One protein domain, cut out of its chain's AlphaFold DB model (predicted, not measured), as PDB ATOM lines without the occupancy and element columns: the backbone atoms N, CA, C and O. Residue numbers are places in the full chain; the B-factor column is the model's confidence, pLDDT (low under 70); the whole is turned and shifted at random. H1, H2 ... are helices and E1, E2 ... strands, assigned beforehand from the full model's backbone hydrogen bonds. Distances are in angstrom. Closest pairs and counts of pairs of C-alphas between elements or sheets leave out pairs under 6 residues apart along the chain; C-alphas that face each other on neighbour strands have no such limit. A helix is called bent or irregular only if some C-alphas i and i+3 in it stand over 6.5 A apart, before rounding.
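This is residues 180 to 258 of the 503 residues of the protein "Cytochrome c domain-containing protein" of Chthonomonadales bacterium (UniProt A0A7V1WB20). One long helix, H1, runs nearly the whole length of a rod-shaped model, with a small two-stranded hairpin, E1 and E2, packed along its residues 186 to 205. After E2 a long stretch with no named element, residues 228 to 258, folds back toward the end where H1 begins. The printed part has 79 residues with one named helix and two named strands, in the order H1, E1, E2; the sheet's order is E1 - E2, antiparallel, and the class is mixed, helices and strands. The whole is compact, with a radius of gyration of the C-alphas of 13.1 A, and spans 41 by 19 by 19 A.

H1, residues 180 to 207, comes first, and each of its O i to N i+4 pairs is within hydrogen-bond range. A tight link of 3 residues joins it to E1, residues 211 to 217. H1 and E1 have 15 pairs of C-alphas within 8 A, the closest being those of Ala 204 and Val 211, 5.1 A apart. A tight link of 2 residues leads on to E2, residues 220 to 227, and E1 and E2 form a hairpin. They are antiparallel, with 157 degrees between their directions; N 213 and O 225 are 2.9 A apart and N 220 and O 217 are 2.8 A apart, both within hydrogen-bond range. E2 bends by 55 degrees at residue 223. H1 and E2 have 12 pairs of C-alphas within 8 A, the closest being those of Val 201 and Gly 227, 4.0 A apart. Beyond the hairpin, residues 226 to 227 of E2 also pair with residues 233 to 234, antiparallel.

H1 begins at C-alpha 180, at (44.132, 79.061, -2.268), and measures 40.8 A to C-alpha 207, at (79.781, 69.757, 15.201). E1 measures 18.4 A from Val 211 to Thr 217. E2, the longest strand by residues with 8, measures 20.4 A from Val 220 to Gly 227, whose C-alpha is at (74.514, 70.756, 5.781). H1 is neither bent nor irregular.

The two C-alphas farthest apart are those of Gly 180 and Gly 208, 42.1 A. The C-alphas of the first and last printed residues, Gly 180 and Ser 258, are 9.2 A apart. The C-alphas of residues 228 to 258 lie 4 to 21 A from the mean of all C-alphas. The printed part has no cut, and both links between named elements are tight. The mean pLDDT of the printed part is 98.1, and no printed residue is under 70.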
ATOM      1  N   GLY A 180      43.645  78.284  -3.409       98.00
ATOM      2  CA  GLY A 180      44.132  79.061  -2.268       98.00
ATOM      3  C   GLY A 180      44.699  78.169  -1.160       98.00
ATOM      4  O   GLY A 180      45.803  78.403  -0.678       98.00
ATOM      5  N   ALA A 181      44.005  77.084  -0.804       98.06
ATOM      6  CA  ALA A 181      44.498  76.130   0.193       98.06
ATOM      7  C   ALA A 181      45.715  75.337  -0.299       98.06
ATOM      8  O   ALA A 181      46.629  75.074   0.478       98.06
ATOM      9  N   ILE A 182      45.733  74.971  -1.583       98.31
ATOM     10  CA  ILE A 182      46.859  74.268  -2.209       98.31
ATOM     11  C   ILE A 182      48.126  75.123  -2.167       98.31
ATOM     12  O   ILE A 182      49.191  74.631  -1.799       98.31
ATOM     13  N   GLU A 183      48.011  76.411  -2.489       98.56
ATOM     14  CA  GLU A 183      49.136  77.333  -2.405       98.56
ATOM     15  C   GLU A 183      49.624  77.490  -0.966       98.56
ATOM     16  O   GLU A 183      50.822  77.393  -0.706       98.56
ATOM     17  N   MET A 184      48.711  77.675  -0.009       98.62
ATOM     18  CA  MET A 184      49.091  77.821   1.397       98.62
ATOM     19  C   MET A 184      49.765  76.559   1.954       98.62
ATOM     20  O   MET A 184      50.733  76.675   2.705       98.62
ATOM     21  N   LEU A 185      49.334  75.361   1.538       98.62
ATOM     22  CA  LEU A 185      50.021  74.110   1.874       98.62
ATOM     23  C   LEU A 185      51.453  74.098   1.336       98.62
ATOM     24  O   LEU A 185      52.375  73.806   2.094       98.62
ATOM     25  N   ALA A 186      51.645  74.458   0.065       98.69
ATOM     26  CA  ALA A 186      52.966  74.527  -0.553       98.69
ATOM     27  C   ALA A 186      53.887  75.540   0.151       98.69
ATOM     28  O   ALA A 186      55.069  75.261   0.362       98.69
ATOM     29  N   ARG A 187      53.350  76.690   0.580       98.56
ATOM     30  CA  ARG A 187      54.097  77.706   1.342       98.56
ATOM     31  C   ARG A 187      54.544  77.187   2.709       98.56
ATOM     32  O   ARG A 187      55.704  77.372   3.070       98.56
ATOM     33  N   GLU A 188      53.650  76.534   3.455       98.81
ATOM     34  CA  GLU A 188      53.987  75.935   4.754       98.81
ATOM     35  C   GLU A 188      55.016  74.808   4.598       98.81
ATOM     36  O   GLU A 188      55.996  74.772   5.337       98.81
ATOM     37  N   MET A 189      54.852  73.945   3.591       98.81
ATOM     38  CA  MET A 189      55.828  72.894   3.287       98.81
ATOM     39  C   MET A 189      57.194  73.481   2.924       98.81
ATOM     40  O   MET A 189      58.208  73.028   3.439       98.81
ATOM     41  N   THR A 190      57.235  74.536   2.107       98.88
ATOM     42  CA  THR A 190      58.484  75.239   1.767       98.88
ATOM     43  C   THR A 190      59.173  75.793   3.018       98.88
ATOM     44  O   THR A 190      60.381  75.619   3.183       98.88
ATOM     45  N   ALA A 191      58.411  76.410   3.929       98.81
ATOM     46  CA  ALA A 191      58.951  76.937   5.181       98.81
ATOM     47  C   ALA A 191      59.550  75.824   6.060       98.81
ATOM     48  O   ALA A 191      60.655  75.987   6.581       98.81
ATOM     49  N   ASP A 192      58.872  74.676   6.170       98.81
ATOM     50  CA  ASP A 192      59.394  73.502   6.876       98.81
ATOM     51  C   ASP A 192      60.711  73.014   6.242       98.81
ATOM     52  O   ASP A 192      61.689  72.765   6.949       98.81
ATOM     53  N   MET A 193      60.780  72.923   4.907       98.75
ATOM     54  CA  MET A 193      61.983  72.471   4.191       98.75
ATOM     55  C   MET A 193      63.168  73.417   4.362       98.75
ATOM     56  O   MET A 193      64.290  72.964   4.610       98.75
ATOM     57  N   HIS A 194      62.935  74.730   4.307       98.88
ATOM     58  CA  HIS A 194      63.967  75.724   4.609       98.88
ATOM     59  C   HIS A 194      64.429  75.625   6.064       98.88
ATOM     60  O   HIS A 194      65.634  75.613   6.311       98.88
ATOM     61  N   ALA A 195      63.513  75.438   7.018       98.88
ATOM     62  CA  ALA A 195      63.872  75.254   8.420       98.88
ATOM     63  C   ALA A 195      64.722  73.990   8.653       98.88
ATOM     64  O   ALA A 195      65.674  74.020   9.439       98.88
ATOM     65  N   ILE A 196      64.432  72.881   7.958       98.88
ATOM     66  CA  ILE A 196      65.245  71.655   8.032       98.88
ATOM     67  C   ILE A 196      66.639  71.877   7.439       98.88
ATOM     68  O   ILE A 196      67.630  71.504   8.075       98.88
ATOM     69  N   ARG A 197      66.742  72.521   6.268       98.81
ATOM     70  CA  ARG A 197      68.030  72.903   5.663       98.81
ATOM     71  C   ARG A 197      68.865  73.737   6.633       98.81
ATOM     72  O   ARG A 197      70.019  73.409   6.904       98.81
ATOM     73  N   ASP A 198      68.275  74.791   7.184       98.75
ATOM     74  CA  ASP A 198      68.972  75.733   8.058       98.75
ATOM     75  C   ASP A 198      69.403  75.051   9.365       98.75
ATOM     76  O   ASP A 198      70.512  75.273   9.861       98.75
ATOM     77  N   LYS A 199      68.582  74.128   9.884       98.81
ATOM     78  CA  LYS A 199      68.936  73.267  11.017       98.81
ATOM     79  C   LYS A 199      70.120  72.354  10.697       98.81
ATOM     80  O   LYS A 199      71.011  72.243  11.543       98.81
ATOM     81  N   ALA A 200      70.154  71.725   9.520       98.75
ATOM     82  CA  ALA A 200      71.264  70.871   9.096       98.75
ATOM     83  C   ALA A 200      72.576  71.668   9.038       98.75
ATOM     84  O   ALA A 200      73.575  71.261   9.632       98.75
ATOM     85  N   VAL A 201      72.554  72.855   8.422       98.75
ATOM     86  CA  VAL A 201      73.712  73.762   8.353       98.75
ATOM     87  C   VAL A 201      74.162  74.206   9.746       98.75
ATOM     88  O   VAL A 201      75.346  74.148  10.074       98.75
ATOM     89  N   ALA A 202      73.228  74.621  10.604       98.75
ATOM     90  CA  ALA A 202      73.553  75.067  11.954       98.75
ATOM     91  C   ALA A 202      74.138  73.934  12.817       98.75
ATOM     92  O   ALA A 202      75.038  74.176  13.621       98.75
ATOM     93  N   GLN A 203      73.644  72.701  12.664       98.69
ATOM     94  CA  GLN A 203      74.201  71.528  13.342       98.69
ATOM     95  C   GLN A 203      75.598  71.185  12.818       98.69
ATOM     96  O   GLN A 203      76.486  70.973  13.639       98.69
ATOM     97  N   ALA A 204      75.814  71.216  11.500       98.69
ATOM     98  CA  ALA A 204      77.113  70.938  10.889       98.69
ATOM     99  C   ALA A 204      78.194  71.947  11.302       98.69
ATOM    100  O   ALA A 204      79.320  71.571  11.624       98.69
ATOM    101  N   ARG A 205      77.835  73.236  11.378       98.50
ATOM    102  CA  ARG A 205      78.724  74.291  11.891       98.50
ATOM    103  C   ARG A 205      79.127  74.060  13.347       98.50
ATOM    104  O   ARG A 205      80.275  74.295  13.702       98.50
ATOM    105  N   ARG A 206      78.196  73.608  14.195       98.38
ATOM    106  CA  ARG A 206      78.474  73.343  15.617       98.38
ATOM    107  C   ARG A 206      79.300  72.081  15.841       98.38
ATOM    108  O   ARG A 206      80.107  72.060  16.763       98.38
ATOM    109  N   SER A 207      79.074  71.033  15.054       98.12
ATOM    110  CA  SER A 207      79.781  69.757  15.201       98.12
ATOM    111  C   SER A 207      81.137  69.729  14.495       98.12
ATOM    112  O   SER A 207      81.962  68.881  14.821       98.12
ATOM    113  N   GLY A 208      81.364  70.608  13.512       98.31
ATOM    114  CA  GLY A 208      82.538  70.548  12.638       98.31
ATOM    115  C   GLY A 208      82.494  69.398  11.622       98.31
ATOM    116  O   GLY A 208      83.500  69.131  10.972       98.31
ATOM    117  N   ALA A 209      81.349  68.723  11.460       98.50
ATOM    118  CA  ALA A 209      81.164  67.595  10.544       98.50
ATOM    119  C   ALA A 209      79.867  67.735   9.720       98.50
ATOM    120  O   ALA A 209      78.924  68.365  10.200       98.50
ATOM    121  N   PRO A 210      79.777  67.156   8.504       98.69
ATOM    122  CA  PRO A 210      78.536  67.139   7.729       98.69
ATOM    123  C   PRO A 210      77.360  66.549   8.514       98.69
ATOM    124  O   PRO A 210      77.509  65.540   9.206       98.69
ATOM    125  N   VAL A 211      76.182  67.162   8.389       98.88
ATOM    126  CA  VAL A 211      74.950  66.700   9.044       98.88
ATOM    127  C   VAL A 211      73.859  66.519   8.007       98.88
ATOM    128  O   VAL A 211      73.440  67.483   7.371       98.88
ATOM    129  N   THR A 212      73.366  65.289   7.875       98.81
ATOM    130  CA  THR A 212      72.274  64.952   6.957       98.81
ATOM    131  C   THR A 212      70.958  64.788   7.707       98.81
ATOM    132  O   THR A 212      70.855  63.946   8.600       98.81
ATOM    133  N   LEU A 213      69.936  65.541   7.304       98.81
ATOM    134  CA  LEU A 213      68.576  65.457   7.837       98.81
ATOM    135  C   LEU A 213      67.597  64.995   6.754       98.81
ATOM    136  O   LEU A 213      67.823  65.205   5.563       98.81
ATOM    137  N   SER A 214      66.515  64.348   7.180       98.75
ATOM    138  CA  SER A 214      65.406  63.972   6.301       98.75
ATOM    139  C   SER A 214      64.508  65.181   6.030       98.75
ATOM    140  O   SER A 214      64.244  65.962   6.947       98.75
ATOM    141  N   LEU A 215      64.072  65.349   4.782       98.75
ATOM    142  CA  LEU A 215      63.190  66.427   4.339       98.75
ATOM    143  C   LEU A 215      61.723  65.987   4.435       98.75
ATOM    144  O   LEU A 215      61.076  65.696   3.431       98.75
ATOM    145  N   ASP A 216      61.208  65.919   5.662       98.50
ATOM    146  CA  ASP A 216      59.821  65.544   5.943       98.50
ATOM    147  C   ASP A 216      58.961  66.768   6.269       98.50
ATOM    148  O   ASP A 216      59.258  67.525   7.192       98.50
ATOM    149  N   THR A 217      57.853  66.940   5.551       98.50
ATOM    150  CA  THR A 217      56.843  67.962   5.856       98.50
ATOM    151  C   THR A 217      55.451  67.437   5.538       98.50
ATOM    152  O   THR A 217      55.234  66.761   4.536       98.50
ATOM    153  N   LYS A 218      54.494  67.685   6.441       97.19
ATOM    154  CA  LYS A 218      53.088  67.253   6.315       97.19
ATOM    155  C   LYS A 218      52.906  65.763   5.962       97.19
ATOM    156  O   LYS A 218      51.919  65.367   5.341       97.19
ATOM    157  N   GLY A 219      53.848  64.917   6.390       96.31
ATOM    158  CA  GLY A 219      53.852  63.478   6.109       96.31
ATOM    159  C   GLY A 219      54.272  63.101   4.682       96.31
ATOM    160  O   GLY A 219      53.961  61.992   4.251       96.31
ATOM    161  N   VAL A 220      54.940  64.007   3.965       98.50
ATOM    162  CA  VAL A 220      55.563  63.798   2.653       98.50
ATOM    163  C   VAL A 220      57.076  63.915   2.808       98.50
ATOM    164  O   VAL A 220      57.556  64.838   3.466       98.50
ATOM    165  N   ASN A 221      57.814  62.987   2.200       98.44
ATOM    166  CA  ASN A 221      59.271  62.965   2.221       98.44
ATOM    167  C   ASN A 221      59.848  63.417   0.866       98.44
ATOM    168  O   ASN A 221      59.519  62.842  -0.176       98.44
ATOM    169  N   PHE A 222      60.735  64.410   0.891       98.69
ATOM    170  CA  PHE A 222      61.443  64.962  -0.274       98.69
ATOM    171  C   PHE A 222      62.922  64.542  -0.300       98.69
ATOM    172  O   PHE A 222      63.788  65.283  -0.765       98.69
ATOM    173  N   GLY A 223      63.224  63.355   0.231       98.38
ATOM    174  CA  GLY A 223      64.577  62.832   0.340       98.38
ATOM    175  C   GLY A 223      65.320  63.401   1.547       98.38
ATOM    176  O   GLY A 223      64.794  63.480   2.662       98.38
ATOM    177  N   ARG A 224      66.592  63.753   1.352       98.69
ATOM    178  CA  ARG A 224      67.507  64.170   2.422       98.69
ATOM    179  C   ARG A 224      68.337  65.371   2.000       98.69
ATOM    180  O   ARG A 224      68.633  65.565   0.826       98.69
ATOM    181  N   ILE A 225      68.766  66.145   2.989       98.69
ATOM    182  CA  ILE A 225      69.622  67.311   2.790       98.69
ATOM    183  C   ILE A 225      70.806  67.283   3.741       98.69
ATOM    184  O   ILE A 225      70.650  66.969   4.923       98.69
ATOM    185  N   THR A 226      71.987  67.625   3.235       98.75
ATOM    186  CA  THR A 226      73.218  67.630   4.027       98.75
ATOM    187  C   THR A 226      73.734  69.053   4.194       98.75
ATOM    188  O   THR A 226      74.091  69.714   3.226       98.75
ATOM    189  N   GLY A 227      73.795  69.534   5.435       98.69
ATOM    190  CA  GLY A 227      74.514  70.756   5.781       98.69
ATOM    191  C   GLY A 227      76.004  70.471   5.953       98.69
ATOM    192  O   GLY A 227      76.376  69.453   6.543       98.69
ATOM    193  N   LEU A 228      76.858  71.366   5.460       98.62
ATOM    194  CA  LEU A 228      78.313  71.267   5.576       98.62
ATOM    195  C   LEU A 228      78.858  72.257   6.626       98.62
ATOM    196  O   LEU A 228      78.265  73.323   6.830       98.62
ATOM    197  N   PRO A 229      79.990  71.951   7.297       98.00
ATOM    198  CA  PRO A 229      80.557  72.821   8.335       98.00
ATOM    199  C   PRO A 229      80.923  74.232   7.857       98.00
ATOM    200  O   PRO A 229      80.907  75.173   8.646       98.00
ATOM    201  N   ASP A 230      81.211  74.397   6.565       97.62
ATOM    202  CA  ASP A 230      81.518  75.686   5.934       97.62
ATOM    203  C   ASP A 230      80.268  76.536   5.622       97.62
ATOM    204  O   ASP A 230      80.376  77.684   5.195       97.62
ATOM    205  N   GLY A 231      79.065  76.011   5.878       96.38
ATOM    206  CA  GLY A 231      77.801  76.683   5.598       96.38
ATOM    207  C   GLY A 231      77.156  76.333   4.262       96.38
ATOM    208  O   GLY A 231      76.040  76.787   4.019       96.38
ATOM    209  N   ARG A 232      77.819  75.546   3.408       97.81
ATOM    210  CA  ARG A 232      77.215  75.047   2.170       97.81
ATOM    211  C   ARG A 232      76.195  73.947   2.456       97.81
ATOM    212  O   ARG A 232      76.121  73.384   3.550       97.81
ATOM    213  N   VAL A 233      75.417  73.641   1.427       98.12
ATOM    214  CA  VAL A 233      74.393  72.601   1.432       98.12
ATOM    215  C   VAL A 233      74.664  71.654   0.270       98.12
ATOM    216  O   VAL A 233      74.896  72.100  -0.850       98.12
ATOM    217  N   ASP A 234      74.618  70.357   0.546       98.19
ATOM    218  CA  ASP A 234      74.544  69.302  -0.455       98.19
ATOM    219  C   ASP A 234      73.090  68.814  -0.553       98.19
ATOM    220  O   ASP A 234      72.513  68.280   0.400       98.19
ATOM    221  N   ALA A 235      72.508  69.062  -1.727       97.75
ATOM    222  CA  ALA A 235      71.133  68.749  -2.094       97.75
ATOM    223  C   ALA A 235      71.038  67.566  -3.080       97.75
ATOM    224  O   ALA A 235      70.001  67.370  -3.706       97.75
ATOM    225  N   SER A 236      72.102  66.772  -3.246       97.50
ATOM    226  CA  SER A 236      72.135  65.639  -4.188       97.50
ATOM    227  C   SER A 236      71.124  64.528  -3.878       97.50
ATOM    228  O   SER A 236      70.791  63.747  -4.764       97.50
ATOM    229  N   GLN A 237      70.628  64.465  -2.638       98.06
ATOM    230  CA  GLN A 237      69.600  63.521  -2.185       98.06
ATOM    231  C   GLN A 237      68.213  64.168  -2.041       98.06
ATOM    232  O   GLN A 237      67.337  63.583  -1.406       98.06
ATOM    233  N   VAL A 238      68.009  65.372  -2.583       98.56
ATOM    234  CA  VAL A 238      66.686  66.008  -2.655       98.56
ATOM    235  C   VAL A 238      65.895  65.384  -3.798       98.56
ATOM    236  O   VAL A 238      66.402  65.228  -4.907       98.56
ATOM    237  N   GLU A 239      64.637  65.053  -3.535       98.31
ATOM    238  CA  GLU A 239      63.767  64.358  -4.478       98.31
ATOM    239  C   GLU A 239      62.460  65.114  -4.702       98.31
ATOM    240  O   GLU A 239      61.826  65.580  -3.758       98.31
ATOM    241  N   GLY A 240      61.992  65.151  -5.951       97.56
ATOM    242  CA  GLY A 240      60.645  65.617  -6.291       97.56
ATOM    243  C   GLY A 240      60.378  67.115  -6.083       97.56
ATOM    244  O   GLY A 240      59.235  67.549  -6.221       97.56
ATOM    245  N   VAL A 241      61.414  67.904  -5.792       98.00
ATOM    246  CA  VAL A 241      61.414  69.373  -5.697       98.00
ATOM    247  C   VAL A 241      62.755  69.907  -6.213       98.00
ATOM    248  O   VAL A 241      63.735  69.167  -6.287       98.00
ATOM    249  N   ASP A 242      62.802  71.178  -6.613       97.25
ATOM    250  CA  ASP A 242      64.056  71.828  -6.999       97.25
ATOM    251  C   ASP A 242      64.980  72.030  -5.786       97.25
ATOM    252  O   ASP A 242      64.551  72.012  -4.631       97.25
ATOM    253  N   GLN A 243      66.267  72.278  -6.040       95.75
ATOM    254  CA  GLN A 243      67.269  72.498  -4.984       95.75
ATOM    255  C   GLN A 243      67.028  73.780  -4.162       95.75
ATOM    256  O   GLN A 243      67.622  73.946  -3.097       95.75
ATOM    257  N   ASP A 244      66.149  74.674  -4.629       96.69
ATOM    258  CA  ASP A 244      65.659  75.821  -3.855       96.69
ATOM    259  C   ASP A 244      64.692  75.410  -2.724       96.69
ATOM    260  O   ASP A 244      64.410  76.221  -1.837       96.69
ATOM    261  N   LEU A 245      64.235  74.151  -2.722       98.50
ATOM    262  CA  LEU A 245      63.275  73.552  -1.792       98.50
ATOM    263  C   LEU A 245      61.901  74.239  -1.776       98.50
ATOM    264  O   LEU A 245      61.140  74.076  -0.821       98.50
ATOM    265  N   ILE A 246      61.578  75.012  -2.815       98.62
ATOM    266  CA  ILE A 246      60.284  75.676  -2.956       98.62
ATOM    267  C   ILE A 246      59.301  74.700  -3.595       98.62
ATOM    268  O   ILE A 246      59.451  74.297  -4.752       98.62
ATOM    269  N   ILE A 247      58.247  74.359  -2.854       98.50
ATOM    270  CA  ILE A 247      57.136  73.563  -3.372       98.50
ATOM    271  C   ILE A 247      56.320  74.437  -4.328       98.50
ATOM    272  O   ILE A 247      55.789  75.479  -3.949       98.50
ATOM    273  N   LYS A 248      56.226  74.004  -5.587       98.06
ATOM    274  CA  LYS A 248      55.599  74.736  -6.697       98.06
ATOM    275  C   LYS A 248      54.345  73.984  -7.151       98.06
ATOM    276  O   LYS A 248      54.462  73.053  -7.949       98.06
ATOM    277  N   PRO A 249      53.148  74.323  -6.644       97.19
ATOM    278  CA  PRO A 249      51.982  73.455  -6.790       97.19
ATOM    279  C   PRO A 249      51.257  73.594  -8.138       97.19
ATOM    280  O   PRO A 249      50.348  72.815  -8.433       97.19
ATOM    281  N   PHE A 250      51.621  74.582  -8.961       96.38
ATOM    282  CA  PHE A 250      50.891  74.916 -10.183       96.38
ATOM    283  C   PHE A 250      51.599  74.430 -11.459       96.38
ATOM    284  O   PHE A 250      52.811  74.197 -11.487       96.38
ATOM    285  N   HIS A 251      50.815  74.282 -12.537       92.50
ATOM    286  CA  HIS A 251      51.156  73.592 -13.799       92.50
ATOM    287  C   HIS A 251      51.275  72.062 -13.685       92.50
ATOM    288  O   HIS A 251      51.056  71.483 -12.627       92.50
ATOM    289  N   GLN A 252      51.498  71.373 -14.811       95.19
ATOM    290  CA  GLN A 252      51.645  69.906 -14.861       95.19
ATOM    291  C   GLN A 252      53.028  69.439 -14.367       95.19
ATOM    292  O   GLN A 252      53.168  68.343 -13.834       95.19
ATOM    293  N   LYS A 253      54.048  70.298 -14.490       96.38
ATOM    294  CA  LYS A 253      55.422  70.033 -14.028       96.38
ATOM    295  C   LYS A 253      55.711  70.537 -12.616       96.38
ATOM    296  O   LYS A 253      56.799  70.298 -12.109       96.38
ATOM    297  N   GLY A 254      54.767  71.246 -11.992       96.62
ATOM    298  CA  GLY A 254      54.982  71.874 -10.690       96.62
ATOM    299  C   GLY A 254      56.126  72.883 -10.732       96.62
ATOM    300  O   GLY A 254      57.111  72.705 -10.035       96.62
ATOM    301  N   VAL A 255      56.068  73.881 -11.619       96.94
ATOM    302  CA  VAL A 255      57.162  74.863 -11.840       96.94
ATOM    303  C   VAL A 255      56.735  76.305 -11.562       96.94
ATOM    304  O   VAL A 255      57.512  77.235 -11.759       96.94
ATOM    305  N   VAL A 256      55.498  76.491 -11.100       97.62
ATOM    306  CA  VAL A 256      54.925  77.792 -10.755       97.62
ATOM    307  C   VAL A 256      54.622  77.823  -9.260       97.62
ATOM    308  O   VAL A 256      53.987  76.910  -8.727       97.62
ATOM    309  N   VAL A 257      55.125  78.863  -8.597       97.56
ATOM    310  CA  VAL A 257      55.175  79.023  -7.137       97.56
ATOM    311  C   VAL A 257      53.829  79.460  -6.555       97.56
ATOM    312  O   VAL A 257      53.470  79.037  -5.457       97.56
ATOM    313  N   SER A 258      53.084  80.303  -7.271       98.44
ATOM    314  CA  SER A 258      51.897  80.984  -6.745       98.44
ATOM    315  C   SER A 258      50.798  81.155  -7.788       98.44
ATOM    316  O   SER A 258      51.066  81.119  -8.993       98.44
TER     317      SER A 258